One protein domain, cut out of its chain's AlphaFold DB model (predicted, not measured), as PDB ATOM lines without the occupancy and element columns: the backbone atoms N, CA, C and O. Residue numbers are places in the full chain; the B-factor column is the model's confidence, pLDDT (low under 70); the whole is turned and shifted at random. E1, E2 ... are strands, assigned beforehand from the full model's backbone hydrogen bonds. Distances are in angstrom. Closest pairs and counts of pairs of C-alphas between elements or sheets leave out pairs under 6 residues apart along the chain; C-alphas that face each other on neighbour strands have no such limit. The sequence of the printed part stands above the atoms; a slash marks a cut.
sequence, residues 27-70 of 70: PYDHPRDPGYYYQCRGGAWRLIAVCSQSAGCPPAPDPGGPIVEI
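AT A GLANCE: This is residues 27 to 70 of the 70 residues of an uncharacterized protein of Lysobacter enzymogenes (UniProt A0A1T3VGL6). There is little regular structure here: one hairpin, E1 and E2, with unnamed chain at its open end and a long unnamed stretch, residues 51 to 70, that folds back along the hairpin's length. The printed part has 44 residues, of which 13 are in the named strands, E1 then E2. It is all strand, one antiparallel sheet in the order E1 - E2, with no named helix. It is only just loose, close to compact, with a radius of gyration of the C-alphas of 11.3 A, and elongated, spanning 32 by 19 by 15 A.

IN THESE COORDINATES: Find C-alpha 36 at (-134.781, 390.953, -26.221); from there E1, residues 36 to 41, runs 15.8 A. E2, residues 44 to 50, runs 17.6 A to C-alpha 50 at (-132.657, 389.792, -30.197).

HOW THE PARTS SIT: A tight link joins E1 and E2, an antiparallel hairpin at 149 degrees. Look at N 39 and O 46, 2.8 A apart and within hydrogen-bond range.

THE WHOLE: The C-alphas farthest apart, of Pro 31 and Gly 64, are 33.1 A apart. The printed part has no cut. The model's pLDDT is under 70 at residues 29 to 34, 53 to 56 and 58 to 70.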
ATOM      1  N   PRO A  27    -137.682 388.207 -21.409       72.00
ATOM      2  CA  PRO A  27    -137.657 386.770 -21.613       72.00
ATOM      3  C   PRO A  27    -138.434 386.384 -22.871       72.00
ATOM      4  O   PRO A  27    -139.424 387.005 -23.242       72.00
ATOM      5  N   TYR A  28    -137.967 385.321 -23.510       71.25
ATOM      6  CA  TYR A  28    -138.564 384.755 -24.711       71.25
ATOM      7  C   TYR A  28    -139.949 384.146 -24.410       71.25
ATOM      8  O   TYR A  28    -140.029 383.134 -23.713       71.25
ATOM      9  N   ASP A  29    -141.024 384.746 -24.943       69.69
ATOM     10  CA  ASP A  29    -142.423 384.301 -24.785       69.69
ATOM     11  C   ASP A  29    -142.974 383.764 -26.116       69.69
ATOM     12  O   ASP A  29    -143.699 384.419 -26.872       69.69
ATOM     13  N   HIS A  30    -142.564 382.546 -26.463       61.34
ATOM     14  CA  HIS A  30    -142.933 381.927 -27.738       61.34
ATOM     15  C   HIS A  30    -144.345 381.325 -27.706       61.34
ATOM     16  O   HIS A  30    -144.700 380.695 -26.709       61.34
ATOM     17  N   PRO A  31    -145.156 381.452 -28.784       62.78
ATOM     18  CA  PRO A  31    -144.817 381.912 -30.140       62.78
ATOM     19  C   PRO A  31    -144.985 383.408 -30.419       62.78
ATOM     20  O   PRO A  31    -144.941 383.807 -31.583       62.78
ATOM     21  N   ARG A  32    -145.223 384.236 -29.399       66.88
ATOM     22  CA  ARG A  32    -145.609 385.637 -29.596       66.88
ATOM     23  C   ARG A  32    -144.434 386.582 -29.769       66.88
ATOM     24  O   ARG A  32    -144.546 387.471 -30.606       66.88
ATOM     25  N   ASP A  33    -143.357 386.399 -29.011       67.94
ATOM     26  CA  ASP A  33    -142.286 387.389 -28.956       67.94
ATOM     27  C   ASP A  33    -140.882 386.750 -28.909       67.94
ATOM     28  O   ASP A  33    -140.607 385.893 -28.058       67.94
ATOM     29  N   PRO A  34    -139.979 387.116 -29.841       67.50
ATOM     30  CA  PRO A  34    -138.571 386.786 -29.717       67.50
ATOM     31  C   PRO A  34    -137.988 387.686 -28.624       67.50
ATOM     32  O   PRO A  34    -137.839 388.873 -28.852       67.50
ATOM     33  N   GLY A  35    -137.684 387.142 -27.442       77.81
ATOM     34  CA  GLY A  35    -137.137 387.923 -26.323       77.81
ATOM     35  C   GLY A  35    -135.979 388.858 -26.715       77.81
ATOM     36  O   GLY A  35    -135.331 388.686 -27.747       77.81
ATOM     37  N   TYR A  36    -135.677 389.843 -25.876       82.31
ATOM     38  CA  TYR A  36    -134.781 390.953 -26.221       82.31
ATOM     39  C   TYR A  36    -133.789 391.263 -25.105       82.31
ATOM     40  O   TYR A  36    -134.122 391.178 -23.926       82.31
ATOM     41  N   TYR A  37    -132.591 391.713 -25.472       84.19
ATOM     42  CA  TYR A  37    -131.634 392.304 -24.541       84.19
ATOM     43  C   TYR A  37    -131.540 393.811 -24.758       84.19
ATOM     44  O   TYR A  37    -131.206 394.272 -25.852       84.19
ATOM     45  N   TYR A  38    -131.764 394.569 -23.689       85.12
ATOM     46  CA  TYR A  38    -131.567 396.011 -23.639       85.12
ATOM     47  C   TYR A  38    -130.406 396.373 -22.715       85.12
ATOM     48  O   TYR A  38    -130.172 395.703 -21.708       85.12
ATOM     49  N   GLN A  39    -129.728 397.477 -23.016       86.19
ATOM     50  CA  GLN A  39    -128.733 398.094 -22.146       86.19
ATOM     51  C   GLN A  39    -129.047 399.573 -21.919       86.19
ATOM     52  O   GLN A  39    -129.412 400.288 -22.851       86.19
ATOM     53  N   CYS A  40    -128.913 400.030 -20.678       86.44
ATOM     54  CA  CYS A  40    -129.088 401.431 -20.319       86.44
ATOM     55  C   CYS A  40    -127.836 402.231 -20.709       86.44
ATOM     56  O   CYS A  40    -126.729 401.892 -20.285       86.44
ATOM     57  N   ARG A  41    -128.017 403.243 -21.567       82.31
ATOM     58  CA  ARG A  41    -126.967 404.114 -22.106       82.31
ATOM     59  C   ARG A  41    -127.447 405.547 -22.292       82.31
ATOM     60  O   ARG A  41    -128.417 405.799 -23.008       82.31
ATOM     61  N   GLY A  42    -126.719 406.502 -21.727       82.38
ATOM     62  CA  GLY A  42    -126.990 407.930 -21.852       82.38
ATOM     63  C   GLY A  42    -128.384 408.312 -21.358       82.38
ATOM     64  O   GLY A  42    -128.996 409.217 -21.918       82.38
ATOM     65  N   GLY A  43    -128.911 407.587 -20.368       83.38
ATOM     66  CA  GLY A  43    -130.274 407.782 -19.870       83.38
ATOM     67  C   GLY A  43    -131.379 407.187 -20.756       83.38
ATOM     68  O   GLY A  43    -132.551 407.502 -20.571       83.38
ATOM     69  N   ALA A  44    -131.037 406.337 -21.730       83.69
ATOM     70  CA  ALA A  44    -131.998 405.623 -22.565       83.69
ATOM     71  C   ALA A  44    -131.679 404.125 -22.667       83.69
ATOM     72  O   ALA A  44    -130.525 403.718 -22.774       83.69
ATOM     73  N   TRP A  45    -132.715 403.290 -22.702       84.25
ATOM     74  CA  TRP A  45    -132.555 401.872 -23.009       84.25
ATOM     75  C   TRP A  45    -132.337 401.655 -24.504       84.25
ATOM     76  O   TRP A  45    -133.085 402.168 -25.335       84.25
ATOM     77  N   ARG A  46    -131.307 400.887 -24.849       84.38
ATOM     78  CA  ARG A  46    -130.934 400.547 -26.223       84.38
ATOM     79  C   ARG A  46    -131.015 399.045 -26.414       84.38
ATOM     80  O   ARG A  46    -130.461 398.303 -25.608       84.38
ATOM     81  N   LEU A  47    -131.711 398.606 -27.458       82.25
ATOM     82  CA  LEU A  47    -131.732 397.205 -27.861       82.25
ATOM     83  C   LEU A  47    -130.342 396.829 -28.385       82.25
ATOM     84  O   LEU A  47    -129.830 397.476 -29.292       82.25
ATOM     85  N   ILE A  48    -129.743 395.798 -27.804       82.88
ATOM     86  CA  ILE A  48    -128.393 395.329 -28.156       82.88
ATOM     87  C   ILE A  48    -128.400 393.904 -28.714       82.88
ATOM     88  O   ILE A  48    -127.442 393.492 -29.359       82.88
ATOM     89  N   ALA A  49    -129.466 393.133 -28.475       78.00
ATOM     90  CA  ALA A  49    -129.600 391.792 -29.027       78.00
ATOM     91  C   ALA A  49    -131.065 391.347 -29.106       78.00
ATOM     92  O   ALA A  49    -131.872 391.686 -28.239       78.00
ATOM     93  N   VAL A  50    -131.383 390.519 -30.103       80.00
ATOM     94  CA  VAL A  50    -132.657 389.792 -30.197       80.00
ATOM     95  C   VAL A  50    -132.394 388.306 -29.979       80.00
ATOM     96  O   VAL A  50    -131.478 387.729 -30.567       80.00
ATOM     97  N   CYS A  51    -133.194 387.677 -29.128       77.06
ATOM     98  CA  CYS A  51    -133.152 386.248 -28.878       77.06
ATOM     99  C   CYS A  51    -133.735 385.500 -30.075       77.06
ATOM    100  O   CYS A  51    -134.817 385.813 -30.572       77.06
ATOM    101  N   SER A  52    -133.024 384.478 -30.541       71.56
ATOM    102  CA  SER A  52    -133.503 383.643 -31.641       71.56
ATOM    103  C   SER A  52    -134.211 382.401 -31.110       71.56
ATOM    104  O   SER A  52    -133.845 381.858 -30.068       71.56
ATOM    105  N   GLN A  53    -135.178 381.890 -31.872       65.50
ATOM    106  CA  GLN A  53    -135.868 380.645 -31.516       65.50
ATOM    107  C   GLN A  53    -134.927 379.435 -31.498       65.50
ATOM    108  O   GLN A  53    -135.128 378.492 -30.740       65.50
ATOM    109  N   SER A  54    -133.910 379.453 -32.363       66.62
ATOM    110  CA  SER A  54    -133.020 378.314 -32.591       66.62
ATOM    111  C   SER A  54    -131.823 378.277 -31.643       66.62
ATOM    112  O   SER A  54    -131.317 377.194 -31.370       66.62
ATOM    113  N   ALA A  55    -131.361 379.432 -31.153       66.38
ATOM    114  CA  ALA A  55    -130.161 379.539 -30.318       66.38
ATOM    115  C   ALA A  55    -130.398 380.233 -28.963       66.38
ATOM    116  O   ALA A  55    -129.464 380.358 -28.176       66.38
ATOM    117  N   GLY A  56    -131.628 380.669 -28.669       68.31
ATOM    118  CA  GLY A  56    -131.942 381.440 -27.468       68.31
ATOM    119  C   GLY A  56    -131.388 382.865 -27.523       68.31
ATOM    120  O   GLY A  56    -131.097 383.403 -28.598       68.31
ATOM    121  N   CYS A  57    -131.279 383.498 -26.355       70.50
ATOM    122  CA  CYS A  57    -130.658 384.811 -26.226       70.50
ATOM    123  C   CYS A  57    -129.131 384.679 -26.300       70.50
ATOM    124  O   CYS A  57    -128.579 383.823 -25.605       70.50
ATOM    125  N   PRO A  58    -128.436 385.505 -27.105       68.69
ATOM    126  CA  PRO A  58    -126.978 385.516 -27.092       68.69
ATOM    127  C   PRO A  58    -126.467 385.871 -25.685       68.69
ATOM    128  O   PRO A  58    -127.180 386.541 -24.928       68.69
ATOM    129  N   PRO A  59    -125.250 385.428 -25.312       67.62
ATOM    130  CA  PRO A  59    -124.646 385.853 -24.061       67.62
ATOM    131  C   PRO A  59    -124.607 387.378 -24.025       67.62
ATOM    132  O   PRO A  59    -124.307 388.030 -25.029       67.62
ATOM    133  N   ALA A  60    -124.952 387.927 -22.867       63.75
ATOM    134  CA  ALA A  60    -124.955 389.359 -22.675       63.75
ATOM    135  C   ALA A  60    -123.562 389.936 -23.012       63.75
ATOM    136  O   ALA A  60    -122.559 389.352 -22.585       63.75
ATOM    137  N   PRO A  61    -123.476 391.022 -23.802       63.16
ATOM    138  CA  PRO A  61    -122.196 391.606 -24.170       63.16
ATOM    139  C   PRO A  61    -121.466 392.122 -22.930       63.16
ATOM    140  O   PRO A  61    -122.086 392.477 -21.926       63.16
ATOM    141  N   ASP A  62    -120.137 392.165 -23.018       63.75
ATOM    142  CA  ASP A  62    -119.284 392.676 -21.950       63.75
ATOM    143  C   ASP A  62    -119.748 394.083 -21.523       63.75
ATOM    144  O   ASP A  62    -119.805 394.982 -22.367       63.75
ATOM    145  N   PRO A  63    -120.059 394.323 -20.234       59.00
ATOM    146  CA  PRO A  63    -120.598 395.607 -19.782       59.00
ATOM    147  C   PRO A  63    -119.596 396.764 -19.923       59.00
ATOM    148  O   PRO A  63    -120.003 397.921 -19.958       59.00
ATOM    149  N   GLY A  64    -118.295 396.463 -20.021       61.94
ATOM    150  CA  GLY A  64    -117.240 397.429 -20.352       61.94
ATOM    151  C   GLY A  64    -116.741 397.352 -21.802       61.94
ATOM    152  O   GLY A  64    -115.800 398.060 -22.157       61.94
ATOM    153  N   GLY A  65    -117.315 396.469 -22.622       62.91
ATOM    154  CA  GLY A  65    -116.925 396.263 -24.013       62.91
ATOM    155  C   GLY A  65    -117.540 397.297 -24.963       62.91
ATOM    156  O   GLY A  65    -118.475 398.015 -24.600       62.91
ATOM    157  N   PRO A  66    -117.032 397.400 -26.205       58.00
ATOM    158  CA  PRO A  66    -117.679 398.202 -27.233       58.00
ATOM    159  C   PRO A  66    -119.074 397.639 -27.514       58.00
ATOM    160  O   PRO A  66    -119.252 396.439 -27.720       58.00
ATOM    161  N   ILE A  67    -120.067 398.520 -27.519       58.50
ATOM    162  CA  ILE A  67    -121.460 398.117 -27.695       58.50
ATOM    163  C   ILE A  67    -121.726 397.932 -29.180       58.50
ATOM    164  O   ILE A  67    -121.560 398.865 -29.967       58.50
ATOM    165  N   VAL A  68    -122.104 396.710 -29.546       59.97
ATOM    166  CA  VAL A  68    -122.520 396.353 -30.900       59.97
ATOM    167  C   VAL A  68    -124.031 396.537 -30.963       59.97
ATOM    168  O   VAL A  68    -124.781 395.737 -30.413       59.97
ATOM    169  N   GLU A  69    -124.459 397.637 -31.572       59.62
ATOM    170  CA  GLU A  69    -125.862 397.849 -31.934       59.62
ATOM    171  C   GLU A  69    -126.162 397.012 -33.186       59.62
ATOM    172  O   GLU A  69    -125.340 396.963 -34.107       59.62
ATOM    173  N   ILE A  70    -127.299 396.311 -33.183       59.31
ATOM    174  CA  ILE A  70    -127.763 395.462 -34.293       59.31
ATOM    175  C   ILE A  70    -128.736 396.195 -35.211       59.31
ATOM    176  O   ILE A  70    -129.513 397.038 -34.705       59.31
TER     177      ILE A  70